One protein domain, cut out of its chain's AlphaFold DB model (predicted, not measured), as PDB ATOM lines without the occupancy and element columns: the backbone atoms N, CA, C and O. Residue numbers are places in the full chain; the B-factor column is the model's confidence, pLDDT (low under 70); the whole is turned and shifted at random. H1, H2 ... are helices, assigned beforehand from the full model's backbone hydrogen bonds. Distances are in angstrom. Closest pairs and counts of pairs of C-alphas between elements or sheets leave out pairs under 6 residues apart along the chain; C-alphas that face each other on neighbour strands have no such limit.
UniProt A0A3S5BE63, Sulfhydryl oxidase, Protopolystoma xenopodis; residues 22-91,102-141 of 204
ATOM      1  N   TYR A  22     140.217 135.310  77.222       92.81
ATOM      2  CA  TYR A  22     139.755 135.700  78.556       92.81
ATOM      3  C   TYR A  22     140.748 135.361  79.690       92.81
ATOM      4  O   TYR A  22     141.112 136.288  80.412       92.81
ATOM      5  N   PRO A  23     141.268 134.121  79.833       93.56
ATOM      6  CA  PRO A  23     142.311 133.817  80.818       93.56
ATOM      7  C   PRO A  23     143.538 134.737  80.754       93.56
ATOM      8  O   PRO A  23     144.040 135.157  81.791       93.56
ATOM      9  N   CYS A  24     144.019 135.066  79.550       94.38
ATOM     10  CA  CYS A  24     145.153 135.978  79.379       94.38
ATOM     11  C   CYS A  24     144.801 137.394  79.850       94.38
ATOM     12  O   CYS A  24     145.545 137.975  80.637       94.38
ATOM     13  N   GLY A  25     143.648 137.917  79.423       93.75
ATOM     14  CA  GLY A  25     143.201 139.254  79.815       93.75
ATOM     15  C   GLY A  25     142.974 139.370  81.321       93.75
ATOM     16  O   GLY A  25     143.311 140.388  81.920       93.75
ATOM     17  N   LEU A  26     142.476 138.304  81.949       95.06
ATOM     18  CA  LEU A  26     142.264 138.258  83.389       95.06
ATOM     19  C   LEU A  26     143.588 138.311  84.165       95.06
ATOM     20  O   LEU A  26     143.696 139.074  85.120       95.06
ATOM     21  N   TRP A  27     144.623 137.589  83.720       96.56
ATOM     22  CA  TRP A  27     145.964 137.735  84.296       96.56
ATOM     23  C   TRP A  27     146.511 139.154  84.130       96.56
ATOM     24  O   TRP A  27     147.044 139.706  85.089       96.56
ATOM     25  N   THR A  28     146.362 139.767  82.951       95.94
ATOM     26  CA  THR A  28     146.776 141.164  82.735       95.94
ATOM     27  C   THR A  28     146.073 142.117  83.702       95.94
ATOM     28  O   THR A  28     146.739 142.959  84.300       95.94
ATOM     29  N   LEU A  29     144.764 141.949  83.913       95.75
ATOM     30  CA  LEU A  29     143.999 142.728  84.887       95.75
ATOM     31  C   LEU A  29     144.526 142.528  86.313       95.75
ATOM     32  O   LEU A  29     144.724 143.500  87.029       95.75
ATOM     33  N   PHE A  30     144.780 141.288  86.727       97.75
ATOM     34  CA  PHE A  30     145.278 140.989  88.072       97.75
ATOM     35  C   PHE A  30     146.636 141.641  88.348       97.75
ATOM     36  O   PHE A  30     146.827 142.236  89.409       97.75
ATOM     37  N   HIS A  31     147.552 141.592  87.376       98.12
ATOM     38  CA  HIS A  31     148.836 142.291  87.470       98.12
ATOM     39  C   HIS A  31     148.645 143.807  87.564       98.12
ATOM     40  O   HIS A  31     149.219 144.431  88.455       98.12
ATOM     41  N   ALA A  32     147.776 144.386  86.730       97.38
ATOM     42  CA  ALA A  32     147.451 145.811  86.786       97.38
ATOM     43  C   ALA A  32     146.860 146.234  88.144       97.38
ATOM     44  O   ALA A  32     147.252 147.265  88.682       97.38
ATOM     45  N   LEU A  33     145.978 145.422  88.740       97.44
ATOM     46  CA  LEU A  33     145.412 145.683  90.067       97.44
ATOM     47  C   LEU A  33     146.487 145.670  91.160       97.44
ATOM     48  O   LEU A  33     146.511 146.579  91.985       97.44
ATOM     49  N   SER A  34     147.401 144.693  91.144       97.94
ATOM     50  CA  SER A  34     148.505 144.643  92.118       97.94
ATOM     51  C   SER A  34     149.432 145.860  92.003       97.94
ATOM     52  O   SER A  34     149.825 146.443  93.010       97.94
ATOM     53  N   VAL A  35     149.720 146.311  90.776       98.00
ATOM     54  CA  VAL A  35     150.523 147.518  90.532       98.00
ATOM     55  C   VAL A  35     149.770 148.783  90.939       98.00
ATOM     56  O   VAL A  35     150.368 149.682  91.523       98.00
ATOM     57  N   SER A  36     148.461 148.849  90.691       96.69
ATOM     58  CA  SER A  36     147.616 149.962  91.133       96.69
ATOM     59  C   SER A  36     147.618 150.097  92.658       96.69
ATOM     60  O   SER A  36     147.848 151.197  93.160       96.69
ATOM     61  N   HIS A  37     147.467 148.983  93.385       96.94
ATOM     62  CA  HIS A  37     147.552 148.948  94.849       96.94
ATOM     63  C   HIS A  37     148.945 149.347  95.358       96.94
ATOM     64  O   HIS A  37     149.053 150.104  96.320       96.94
ATOM     65  N   TYR A  38     150.017 148.913  94.687       97.44
ATOM     66  CA  TYR A  38     151.378 149.335  95.024       97.44
ATOM     67  C   TYR A  38     151.612 150.842  94.847       97.44
ATOM     68  O   TYR A  38     152.236 151.464  95.705       97.44
ATOM     69  N   LEU A  39     151.132 151.426  93.746       96.75
ATOM     70  CA  LEU A  39     151.342 152.842  93.439       96.75
ATOM     71  C   LEU A  39     150.427 153.772  94.240       96.75
ATOM     72  O   LEU A  39     150.821 154.895  94.541       96.75
ATOM     73  N   ASN A  40     149.220 153.312  94.577       95.31
ATOM     74  CA  ASN A  40     148.199 154.101  95.263       95.31
ATOM     75  C   ASN A  40     147.617 153.328  96.463       95.31
ATOM     76  O   ASN A  40     146.430 152.993  96.453       95.31
ATOM     77  N   PRO A  41     148.428 153.015  97.488       92.12
ATOM     78  CA  PRO A  41     147.929 152.331  98.673       92.12
ATOM     79  C   PRO A  41     147.003 153.264  99.462       92.12
ATOM     80  O   PRO A  41     147.364 154.411  99.745       92.12
ATOM     81  N   HIS A  42     145.822 152.782  99.851       90.56
ATOM     82  CA  HIS A  42     144.914 153.550 100.697       90.56
ATOM     83  C   HIS A  42     145.198 153.279 102.182       90.56
ATOM     84  O   HIS A  42     145.603 152.174 102.560       90.56
ATOM     85  N   PRO A  43     144.974 154.265 103.071       91.50
ATOM     86  CA  PRO A  43     145.075 154.044 104.508       91.50
ATOM     87  C   PRO A  43     144.143 152.915 104.964       91.50
ATOM     88  O   PRO A  43     142.928 153.003 104.803       91.50
ATOM     89  N   GLY A  44     144.716 151.874 105.568       89.88
ATOM     90  CA  GLY A  44     143.972 150.708 106.050       89.88
ATOM     91  C   GLY A  44     143.919 149.529 105.078       89.88
ATOM     92  O   GLY A  44     143.423 148.472 105.474       89.88
ATOM     93  N   ASP A  45     144.462 149.661 103.864       92.50
ATOM     94  CA  ASP A  45     144.623 148.520 102.962       92.50
ATOM     95  C   ASP A  45     145.542 147.468 103.598       92.50
ATOM     96  O   ASP A  45     146.612 147.767 104.141       92.50
ATOM     97  N   ALA A  46     145.125 146.202 103.527       95.62
ATOM     98  CA  ALA A  46     145.996 145.098 103.900       95.62
ATOM     99  C   ALA A  46     147.100 144.940 102.837       95.62
ATOM    100  O   ALA A  46     146.815 145.099 101.645       95.62
ATOM    101  N   PRO A  47     148.330 144.551 103.215       95.50
ATOM    102  CA  PRO A  47     149.425 144.391 102.259       95.50
ATOM    103  C   PRO A  47     149.164 143.392 101.122       95.50
ATOM    104  O   PRO A  47     149.795 143.485 100.077       95.50
ATOM    105  N   ASP A  48     148.253 142.443 101.344       96.56
ATOM    106  CA  ASP A  48     147.844 141.370 100.436       96.56
ATOM    107  C   ASP A  48     146.406 141.549  99.909       96.56
ATOM    108  O   ASP A  48     145.738 140.564  99.586       96.56
ATOM    109  N   SER A  49     145.874 142.776  99.891       96.56
ATOM    110  CA  SER A  49     144.467 143.036  99.542       96.56
ATOM    111  C   SER A  49     144.068 142.499  98.165       96.56
ATOM    112  O   SER A  49     142.999 141.891  98.035       96.56
ATOM    113  N   VAL A  50     144.914 142.667  97.144       97.38
ATOM    114  CA  VAL A  50     144.641 142.148  95.797       97.38
ATOM    115  C   VAL A  50     144.799 140.634  95.792       97.38
ATOM    116  O   VAL A  50     143.885 139.941  95.352       97.38
ATOM    117  N   ALA A  51     145.891 140.092  96.331       97.62
ATOM    118  CA  ALA A  51     146.130 138.653  96.426       97.62
ATOM    119  C   ALA A  51     144.957 137.934  97.107       97.62
ATOM    120  O   ALA A  51     144.480 136.907  96.611       97.62
ATOM    121  N   HIS A  52     144.440 138.508  98.196       97.12
ATOM    122  CA  HIS A  52     143.253 138.023  98.893       97.12
ATOM    123  C   HIS A  52     142.019 138.074  97.999       97.12
ATOM    124  O   HIS A  52     141.376 137.039  97.808       97.12
ATOM    125  N   ALA A  53     141.736 139.212  97.361       96.88
ATOM    126  CA  ALA A  53     140.616 139.331  96.429       96.88
ATOM    127  C   ALA A  53     140.676 138.275  95.310       96.88
ATOM    128  O   ALA A  53     139.672 137.612  95.041       96.88
ATOM    129  N   LEU A  54     141.850 138.039  94.714       96.69
ATOM    130  CA  LEU A  54     142.044 137.020  93.674       96.69
ATOM    131  C   LEU A  54     141.788 135.608  94.199       96.69
ATOM    132  O   LEU A  54     141.060 134.829  93.579       96.69
ATOM    133  N   ASN A  55     142.354 135.290  95.361       94.75
ATOM    134  CA  ASN A  55     142.195 134.007  96.032       94.75
ATOM    135  C   ASN A  55     140.733 133.727  96.432       94.75
ATOM    136  O   ASN A  55     140.321 132.568  96.502       94.75
ATOM    137  N   ARG A  56     139.906 134.761  96.625       93.81
ATOM    138  CA  ARG A  56     138.460 134.602  96.834       93.81
ATOM    139  C   ARG A  56     137.666 134.568  95.520       93.81
ATOM    140  O   ARG A  56     136.706 133.799  95.423       93.81
ATOM    141  N   PHE A  57     138.057 135.360  94.524       95.12
ATOM    142  CA  PHE A  57     137.350 135.519  93.251       95.12
ATOM    143  C   PHE A  57     137.515 134.310  92.321       95.12
ATOM    144  O   PHE A  57     136.523 133.728  91.878       95.12
ATOM    145  N   VAL A  58     138.758 133.903  92.040       94.62
ATOM    146  CA  VAL A  58     139.060 132.879  91.024       94.62
ATOM    147  C   VAL A  58     138.371 131.541  91.322       94.62
ATOM    148  O   VAL A  58     137.716 131.023  90.417       94.62
ATOM    149  N   PRO A  59     138.398 131.001  92.559       89.69
ATOM    150  CA  PRO A  59     137.749 129.722  92.865       89.69
ATOM    151  C   PRO A  59     136.221 129.738  92.733       89.69
ATOM    152  O   PRO A  59     135.606 128.677  92.684       89.69
ATOM    153  N   ARG A  60     135.600 130.927  92.708       89.50
ATOM    154  CA  ARG A  60     134.139 131.097  92.687       89.50
ATOM    155  C   ARG A  60     133.591 131.446  91.309       89.50
ATOM    156  O   ARG A  60     132.498 131.004  90.972       89.50
ATOM    157  N   PHE A  61     134.320 132.253  90.540       92.62
ATOM    158  CA  PHE A  61     133.787 132.870  89.322       92.62
ATOM    159  C   PHE A  61     134.533 132.472  88.048       92.62
ATOM    160  O   PHE A  61     134.022 132.702  86.952       92.62
ATOM    161  N   PHE A  62     135.723 131.875  88.153       91.81
ATOM    162  CA  PHE A  62     136.474 131.489  86.965       91.81
ATOM    163  C   PHE A  62     135.911 130.202  86.352       91.81
ATOM    164  O   PHE A  62     135.821 129.167  87.008       91.81
ATOM    165  N   SER A  63     135.545 130.264  85.070       87.81
ATOM    166  CA  SER A  63     134.785 129.207  84.387       87.81
ATOM    167  C   SER A  63     135.519 127.867  84.288       87.81
ATOM    168  O   SER A  63     134.890 126.811  84.333       87.81
ATOM    169  N   CYS A  64     136.849 127.881  84.170       89.12
ATOM    170  CA  CYS A  64     137.645 126.658  84.175       89.12
ATOM    171  C   CYS A  64     137.809 126.142  85.612       89.12
ATOM    172  O   CYS A  64     138.718 126.566  86.327       89.12
ATOM    173  N   THR A  65     136.975 125.185  86.012       87.38
ATOM    174  CA  THR A  65     136.957 124.620  87.374       87.38
ATOM    175  C   THR A  65     138.301 124.024  87.797       87.38
ATOM    176  O   THR A  65     138.800 124.326  88.877       87.38
ATOM    177  N   HIS A  66     138.956 123.246  86.931       86.12
ATOM    178  CA  HIS A  66     140.281 122.695  87.230       86.12
ATOM    179  C   HIS A  66     141.358 123.789  87.353       86.12
ATOM    180  O   HIS A  66     142.200 123.733  88.248       86.12
ATOM    181  N   CYS A  67     141.311 124.825  86.508       90.25
ATOM    182  CA  CYS A  67     142.216 125.971  86.611       90.25
ATOM    183  C   CYS A  67     142.004 126.724  87.932       90.25
ATOM    184  O   CYS A  67     142.968 127.084  88.604       90.25
ATOM    185  N   ALA A  68     140.742 126.921  88.309       90.69
ATOM    186  CA  ALA A  68     140.344 127.587  89.537       90.69
ATOM    187  C   ALA A  68     140.797 126.802  90.781       90.69
ATOM    188  O   ALA A  68     141.320 127.398  91.719       90.69
ATOM    189  N   HIS A  69     140.694 125.468  90.756       87.44
ATOM    190  CA  HIS A  69     141.218 124.591  91.809       87.44
ATOM    191  C   HIS A  69     142.743 124.666  91.929       87.44
ATOM    192  O   HIS A  69     143.273 124.744  93.034       87.44
ATOM    193  N   ASN A  70     143.460 124.674  90.804       89.00
ATOM    194  CA  ASN A  70     144.913 124.821  90.826       89.00
ATOM    195  C   ASN A  70     145.331 126.187  91.386       89.00
ATOM    196  O   ASN A  70     146.266 126.260  92.173       89.00
ATOM    197  N   PHE A  71     144.641 127.267  91.005       91.94
ATOM    198  CA  PHE A  71     144.914 128.599  91.545       91.94
ATOM    199  C   PHE A  71     144.626 128.671  93.049       91.94
ATOM    200  O   PHE A  71     145.426 129.208  93.810       91.94
ATOM    201  N   ALA A  72     143.506 128.094  93.485       90.31
ATOM    202  CA  ALA A  72     143.144 127.984  94.891       90.31
ATOM    203  C   ALA A  72     144.233 127.294  95.728       90.31
ATOM    204  O   ALA A  72     144.617 127.813  96.774       90.31
ATOM    205  N   ALA A  73     144.757 126.166  95.240       87.12
ATOM    206  CA  ALA A  73     145.816 125.424  95.915       87.12
ATOM    207  C   ALA A  73     147.122 126.233  96.009       87.12
ATOM    208  O   ALA A  73     147.696 126.336  97.088       87.12
ATOM    209  N   GLU A  74     147.547 126.872  94.914       89.50
ATOM    210  CA  GLU A  74     148.776 127.691  94.860       89.50
ATOM    211  C   GLU A  74     148.697 128.972  95.708       89.50
ATOM    212  O   GLU A  74     149.706 129.630  95.944       89.50
ATOM    213  N   THR A  75     147.497 129.350  96.153       93.06
ATOM    214  CA  THR A  75     147.250 130.578  96.923       93.06
ATOM    215  C   THR A  75     146.600 130.293  98.277       93.06
ATOM    216  O   THR A  75     146.063 131.195  98.921       93.06
ATOM    217  N   ALA A  76     146.626 129.039  98.739       90.44
ATOM    218  CA  ALA A  76     145.914 128.606  99.940       90.44
ATOM    219  C   ALA A  76     146.342 129.369 101.210       90.44
ATOM    220  O   ALA A  76     145.502 129.648 102.066       90.44
ATOM    221  N   ASN A  77     147.611 129.781 101.291       90.19
ATOM    222  CA  ASN A  77     148.183 130.542 102.408       90.19
ATOM    223  C   ASN A  77     147.710 132.008 102.506       90.19
ATOM    224  O   ASN A  77     148.040 132.701 103.467       90.19
ATOM    225  N   ILE A  78     146.930 132.485 101.532       94.69
ATOM    226  CA  ILE A  78     146.331 133.825 101.546       94.69
ATOM    227  C   ILE A  78     145.035 133.867 102.375       94.69
ATOM    228  O   ILE A  78     144.621 134.941 102.820       94.69
ATOM    229  N   ALA A  79     144.397 132.714 102.614       91.88
ATOM    230  CA  ALA A  79     143.168 132.627 103.400       91.88
ATOM    231  C   ALA A  79     143.325 133.291 104.779       91.88
ATOM    232  O   ALA A  79     144.304 133.054 105.488       91.88
ATOM    233  N   ARG A  80     142.354 134.126 105.169       91.75
ATOM    234  CA  ARG A  80     142.347 134.768 106.495       91.75
ATOM    235  C   ARG A  80     141.770 133.814 107.553       91.75
ATOM    236  O   ARG A  80     141.024 132.898 107.196       91.75
ATOM    237  N   PRO A  81     142.056 134.025 108.853       91.19
ATOM    238  CA  PRO A  81     141.445 133.241 109.925       91.19
ATOM    239  C   PRO A  81     139.913 133.225 109.826       91.19
ATOM    240  O   PRO A  81     139.286 134.268 109.656       91.19
ATOM    241  N   GLY A  82     139.318 132.035 109.922       87.81
ATOM    242  CA  GLY A  82     137.868 131.832 109.806       87.81
ATOM    243  C   GLY A  82     137.340 131.716 108.372       87.81
ATOM    244  O   GLY A  82     136.173 131.380 108.183       87.81
ATOM    245  N   GLU A  83     138.170 131.939 107.352       88.81
ATOM    246  CA  GLU A  83     137.768 131.717 105.968       88.81
ATOM    247  C   GLU A  83     138.054 130.284 105.502       88.81
ATOM    248  O   GLU A  83     139.004 129.636 105.935       88.81
ATOM    249  N   ALA A  84     137.270 129.799 104.535       83.31
ATOM    250  CA  ALA A  84     137.548 128.517 103.898       83.31
ATOM    251  C   ALA A  84     138.908 128.538 103.170       83.31
ATOM    252  O   ALA A  84     139.214 129.474 102.417       83.31
ATOM    253  N   VAL A  85     139.688 127.471 103.364       80.88
ATOM    254  CA  VAL A  85     140.865 127.148 102.552       80.88
ATOM    255  C   VAL A  85     140.413 126.252 101.404       80.88
ATOM    256  O   VAL A  85     139.861 125.170 101.613       80.88
ATOM    257  N   PHE A  86     140.629 126.707 100.176       71.94
ATOM    258  CA  PHE A  86     140.253 125.969  98.978       71.94
ATOM    259  C   PHE A  86     141.366 124.980  98.609       71.94
ATOM    260  O   PHE A  86     142.231 125.275  97.791       71.94
ATOM    261  N   LEU A  87     141.364 123.805  99.243       64.75
ATOM    262  CA  LEU A  87     142.252 122.696  98.878       64.75
ATOM    263  C   LEU A  87     141.614 121.812  97.791       64.75
ATOM    264  O   LEU A  87     140.386 121.817  97.645       64.75
ATOM    265  N   PRO A  88     142.407 121.028  97.034       52.75
ATOM    266  CA  PRO A  88     141.872 120.140  96.009       52.75
ATOM    267  C   PRO A  88     140.913 119.111  96.628       52.75
ATOM    268  O   PRO A  88     141.338 118.137  97.241       52.75
ATOM    269  N   ARG A  89     139.600 119.287  96.444       51.56
ATOM    270  CA  ARG A  89     138.642 118.176  96.497       51.56
ATOM    271  C   ARG A  89     138.409 117.707  95.071       51.56
ATOM    272  O   ARG A  89     137.598 118.278  94.346       51.56
ATOM    273  N   TYR A  90     139.141 116.680  94.657       39.12
ATOM    274  CA  TYR A  90     138.889 116.023  93.380       39.12
ATOM    275  C   TYR A  90     137.709 115.049  93.543       39.12
ATOM    276  O   TYR A  90     137.788 114.054  94.255       39.12
ATOM    277  N   ASN A  91     136.583 115.363  92.901       38.41
ATOM    278  CA  ASN A  91     135.502 114.429  92.560       38.41
ATOM    279  C   ASN A  91     134.743 113.680  93.668       38.41
ATOM    280  O   ASN A  91     134.205 112.613  93.384       38.41
ATOM    281  N   ASP A 102     150.135 116.490 105.047       54.62
ATOM    282  CA  ASP A 102     149.596 117.524 105.899       54.62
ATOM    283  C   ASP A 102     149.373 118.810 105.098       54.62
ATOM    284  O   ASP A 102     150.248 119.268 104.351       54.62
ATOM    285  N   SER A 103     148.162 119.360 105.196       56.97
ATOM    286  CA  SER A 103     147.843 120.662 104.614       56.97
ATOM    287  C   SER A 103     148.895 121.700 104.996       56.97
ATOM    288  O   SER A 103     149.247 122.517 104.147       56.97
ATOM    289  N   ASP A 104     149.473 121.595 106.196       59.97
ATOM    290  CA  ASP A 104     150.487 122.524 106.689       59.97
ATOM    291  C   ASP A 104     151.830 122.362 105.957       59.97
ATOM    292  O   ASP A 104     152.497 123.357 105.675       59.97
ATOM    293  N   THR A 105     152.194 121.140 105.543       63.66
ATOM    294  CA  THR A 105     153.421 120.891 104.758       63.66
ATOM    295  C   THR A 105     153.288 121.406 103.323       63.66
ATOM    296  O   THR A 105     154.225 121.974 102.779       63.66
ATOM    297  N   ARG A 106     152.110 121.286 102.699       71.06
ATOM    298  CA  ARG A 106     151.892 121.866 101.357       71.06
ATOM    299  C   ARG A 106     151.780 123.386 101.383       71.06
ATOM    300  O   ARG A 106     152.165 124.036 100.421       71.06
ATOM    301  N   ILE A 107     151.248 123.953 102.465       73.25
ATOM    302  CA  ILE A 107     151.132 125.404 102.647       73.25
ATOM    303  C   ILE A 107     152.504 126.048 102.885       73.25
ATOM    304  O   ILE A 107     152.726 127.165 102.417       73.25
ATOM    305  N   SER A 108     153.430 125.361 103.563       75.25
ATOM    306  CA  SER A 108     154.777 125.882 103.838       75.25
ATOM    307  C   SER A 108     155.679 125.956 102.598       75.25
ATOM    308  O   SER A 108     156.608 126.761 102.572       75.25
ATOM    309  N   GLU A 109     155.378 125.183 101.553       81.06
ATOM    310  CA  GLU A 109     156.075 125.215 100.258       81.06
ATOM    311  C   GLU A 109     155.560 126.318  99.313       81.06
ATOM    312  O   GLU A 109     156.181 126.601  98.283       81.06
ATOM    313  N   LEU A 110     154.431 126.959  99.640       87.50
ATOM    314  CA  LEU A 110     153.850 128.017  98.815       87.50
ATOM    315  C   LEU A 110     154.672 129.313  98.877       87.50
ATOM    316  O   LEU A 110     155.310 129.610  99.891       87.50
ATOM    317  N   PRO A 111     154.594 130.161  97.831       90.19
ATOM    318  CA  PRO A 111     155.090 131.528  97.893       90.19
ATOM    319  C   PRO A 111     154.602 132.241  99.152       90.19
ATOM    320  O   PRO A 111     153.393 132.330  99.376       90.19
ATOM    321  N   ALA A 112     155.530 132.760  99.959       92.25
ATOM    322  CA  ALA A 112     155.203 133.445 101.203       92.25
ATOM    323  C   ALA A 112     154.155 134.543 100.976       92.25
ATOM    324  O   ALA A 112     154.221 135.290  99.998       92.25
ATOM    325  N   LYS A 113     153.191 134.634 101.896       94.50
ATOM    326  CA  LYS A 113     152.140 135.648 101.860       94.50
ATOM    327  C   LYS A 113     152.759 137.059 101.768       94.50
ATOM    328  O   LYS A 113     153.672 137.349 102.546       94.50
ATOM    329  N   PRO A 114     152.266 137.946 100.881       96.62
ATOM    330  CA  PRO A 114     152.757 139.316 100.791       96.62
ATOM    331  C   PRO A 114     152.627 140.076 102.113       96.62
ATOM    332  O   PRO A 114     151.576 140.061 102.752       96.62
ATOM    333  N   THR A 115     153.693 140.771 102.504       96.12
ATOM    334  CA  THR A 115     153.731 141.642 103.694       96.12
ATOM    335  C   THR A 115     153.835 143.126 103.340       96.12
ATOM    336  O   THR A 115     153.835 143.976 104.227       96.12
ATOM    337  N   SER A 116     153.890 143.454 102.047       97.12
ATOM    338  CA  SER A 116     153.834 144.816 101.509       97.12
ATOM    339  C   SER A 116     153.161 144.814 100.128       97.12
ATOM    340  O   SER A 116     153.229 143.790  99.440       97.12
ATOM    341  N   PRO A 117     152.598 145.950  99.666       97.38
ATOM    342  CA  PRO A 117     152.074 146.065  98.301       97.38
ATOM    343  C   PRO A 117     153.131 145.775  97.219       97.38
ATOM    344  O   PRO A 117     152.846 145.152  96.202       97.38
ATOM    345  N   ALA A 118     154.396 146.142  97.461       98.06
ATOM    346  CA  ALA A 118     155.513 145.784  96.579       98.06
ATOM    347  C   ALA A 118     155.725 144.261  96.514       98.06
ATOM    348  O   ALA A 118     155.912 143.683  95.441       98.06
ATOM    349  N   GLY A 119     155.670 143.604  97.676       97.81
ATOM    350  CA  GLY A 119     155.740 142.152  97.782       97.81
ATOM    351  C   GLY A 119     154.573 141.457  97.086       97.81
ATOM    352  O   GLY A 119     154.764 140.377  96.542       97.81
ATOM    353  N   GLU A 120     153.392 142.075  97.040       97.88
ATOM    354  CA  GLU A 120     152.213 141.538  96.354       97.88
ATOM    355  C   GLU A 120     152.394 141.484  94.831       97.88
ATOM    356  O   GLU A 120     152.082 140.463  94.213       97.88
ATOM    357  N   VAL A 121     152.984 142.529  94.235       98.56
ATOM    358  CA  VAL A 121     153.346 142.554  92.804       98.56
ATOM    359  C   VAL A 121     154.322 141.419  92.470       98.56
ATOM    360  O   VAL A 121     154.122 140.666  91.512       98.56
ATOM    361  N   LEU A 122     155.368 141.254  93.287       98.56
ATOM    362  CA  LEU A 122     156.373 140.198  93.109       98.56
ATOM    363  C   LEU A 122     155.784 138.797  93.335       98.56
ATOM    364  O   LEU A 122     156.067 137.869  92.575       98.56
ATOM    365  N   TRP A 123     154.934 138.642  94.349       98.00
ATOM    366  CA  TRP A 123     154.246 137.391  94.658       98.00
ATOM    367  C   TRP A 123     153.356 136.941  93.502       98.00
ATOM    368  O   TRP A 123     153.413 135.776  93.103       98.00
ATOM    369  N   LEU A 124     152.589 137.855  92.902       98.38
ATOM    370  CA  LEU A 124     151.718 137.511  91.781       98.38
ATOM    371  C   LEU A 124     152.526 137.087  90.546       98.38
ATOM    372  O   LEU A 124     152.120 136.168  89.830       98.38
ATOM    373  N   ASN A 125     153.690 137.704  90.304       98.31
ATOM    374  CA  ASN A 125     154.623 137.252  89.269       98.31
ATOM    375  C   ASN A 125     155.125 135.826  89.542       98.31
ATOM    376  O   ASN A 125     155.098 134.986  88.640       98.31
ATOM    377  N   LEU A 126     155.510 135.529  90.784       97.00
ATOM    378  CA  LEU A 126     155.977 134.204  91.187       97.00
ATOM    379  C   LEU A 126     154.888 133.128  91.011       97.00
ATOM    380  O   LEU A 126     155.148 132.086  90.405       97.00
ATOM    381  N   VAL A 127     153.657 133.401  91.458       96.94
ATOM    382  CA  VAL A 127     152.500 132.503  91.274       96.94
ATOM    383  C   VAL A 127     152.209 132.284  89.789       96.94
ATOM    384  O   VAL A 127     152.016 131.148  89.348       96.94
ATOM    385  N   HIS A 128     152.224 133.343  88.975       97.50
ATOM    386  CA  HIS A 128     151.984 133.214  87.537       97.50
ATOM    387  C   HIS A 128     153.094 132.405  86.844       97.50
ATOM    388  O   HIS A 128     152.801 131.574  85.984       97.50
ATOM    389  N   ASN A 129     154.352 132.559  87.254       97.69
ATOM    390  CA  ASN A 129     155.462 131.760  86.732       97.69
ATOM    391  C   ASN A 129     155.371 130.278  87.137       97.69
ATOM    392  O   ASN A 129     155.664 129.409  86.311       97.69
ATOM    393  N   SER A 130     154.867 129.966  88.340       94.94
ATOM    394  CA  SER A 130     154.508 128.588  88.721       94.94
ATOM    395  C   SER A 130     153.467 127.998  87.757       94.94
ATOM    396  O   SER A 130     153.630 126.884  87.248       94.94
ATOM    397  N   VAL A 131     152.426 128.770  87.419       94.44
ATOM    398  CA  VAL A 131     151.405 128.367  86.435       94.44
ATOM    399  C   VAL A 131     152.012 128.189  85.039       94.44
ATOM    400  O   VAL A 131     151.712 127.199  84.371       94.44
ATOM    401  N   ASN A 132     152.880 129.099  84.588       96.38
ATOM    402  CA  ASN A 132     153.543 128.992  83.284       96.38
ATOM    403  C   ASN A 132     154.355 127.701  83.175       96.38
ATOM    404  O   ASN A 132     154.191 126.976  82.197       96.38
ATOM    405  N   ARG A 133     155.137 127.364  84.206       94.94
ATOM    406  CA  ARG A 133     155.876 126.096  84.275       94.94
ATOM    407  C   ARG A 133     154.953 124.887  84.168       94.94
ATOM    408  O   ARG A 133     155.176 124.020  83.331       94.94
ATOM    409  N   ARG A 134     153.894 124.832  84.983       92.56
ATOM    410  CA  ARG A 134     152.957 123.690  84.999       92.56
ATOM    411  C   ARG A 134     152.181 123.536  83.694       92.56
ATOM    412  O   ARG A 134     151.760 122.435  83.361       92.56
ATOM    413  N   THR A 135     151.966 124.634  82.972       92.75
ATOM    414  CA  THR A 135     151.169 124.636  81.740       92.75
ATOM    415  C   THR A 135     152.003 124.540  80.464       92.75
ATOM    416  O   THR A 135     151.432 124.313  79.401       92.75
ATOM    417  N   ALA A 136     153.331 124.653  80.541       90.75
ATOM    418  CA  ALA A 136     154.208 124.765  79.375       90.75
ATOM    419  C   ALA A 136     154.052 123.641  78.338       90.75
ATOM    420  O   ALA A 136     154.130 123.905  77.143       90.75
ATOM    421  N   SER A 137     153.791 122.412  78.786       87.25
ATOM    422  CA  SER A 137     153.674 121.219  77.935       87.25
ATOM    423  C   SER A 137     152.240 120.711  77.756       87.25
ATOM    424  O   SER A 137     152.032 119.650  77.170       87.25
ATOM    425  N   LEU A 138     151.232 121.433  78.257       89.38
ATOM    426  CA  LEU A 138     149.840 121.011  78.106       89.38
ATOM    427  C   LEU A 138     149.364 121.206  76.665       89.38
ATOM    428  O   LEU A 138     149.626 122.234  76.050       89.38
ATOM    429  N   ALA A 139     148.559 120.271  76.158       86.38
ATOM    430  CA  ALA A 139     147.960 120.364  74.821       86.38
ATOM    431  C   ALA A 139     147.037 121.590  74.638       86.38
ATOM    432  O   ALA A 139     146.747 121.993  73.516       86.38
ATOM    433  N   SER A 140     146.566 122.182  75.740       85.19
ATOM    434  CA  SER A 140     145.784 123.422  75.752       85.19
ATOM    435  C   SER A 140     146.636 124.692  75.649       85.19
ATOM    436  O   SER A 140     146.078 125.790  75.658       85.19
ATOM    437  N   SER A 141     147.965 124.574  75.626       88.69
ATOM    438  CA  SER A 141     148.869 125.713  75.471       88.69
ATOM    439  C   SER A 141     148.970 126.135  74.016       88.69
ATOM    440  O   SER A 141     148.954 125.311  73.105       88.69
TER     441      SER A 141
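What this domain is: This is residues 22 to 91 and 102 to 141 of the 204 residues of the protein "Sulfhydryl oxidase" of Protopolystoma xenopodis (UniProt A0A3S5BE63). Two long helices, H1 and H5, lie side by side and run opposite ways, with the shorter H2 beside H1 making the third corner of a triangle. H3 folds back along H2, the little helix H4 sits away from the other helices, and residues 135 to 140 stick out. The printed part has 110 residues with five named helices, H1 to H5 in that order, and no named strand; its class is all helix. It is compact, with a radius of gyration of the C-alphas of 13.9 A and spans of 42 by 32 by 24 A.

How they stand to each other: H1, residues 22 to 39, touches H2, residues 49 to 61, at a shallow tilt of 20 degrees, opposite ways; the closest C-alphas, of Ser 34 and Val 50, are 5.9 A apart. H1 also touches H5, residues 117 to 135, at 20 degrees, a shallow tilt, opposite ways, with the C-alphas of Tyr 38 and Pro 117 closest at 4.7 A. H2 and H5 only just touch, with 3 pairs of C-alphas within 8 A, the closest Ala 51 and Glu 120 at 6.7 A. H1, H2 and H5 form a bundle, three helices grouped together. H2 and H3, residues 65 to 74, form a helical hairpin at a shallow tilt of 28 degrees. H4, residues 103 to 108, touches no helix. Each O i to N i+4 pair is within hydrogen-bond range in H1, H3, H4 and H5; in H2, 7 of 9 are.

Where its parts are: H1 begins at C-alpha 22, (139.755, 135.700, 78.556), and is 25.5 A long. H2 measures 17.9 A, H3 14.3 A and H4 8.7 A. H5, 27.1 A, ends at C-alpha 135, (151.169, 124.636, 81.740).

The domain as a whole: The farthest C-alphas, of Pro 43 and Ala 139, are 45.0 A apart. Residues 92 to 101 are not printed; C-alphas 91 and 102 are 19.7 A apart across this cut. Of the links printed whole, none is long. Residues 87 to 91 and 102 to 105 have pLDDT under 70.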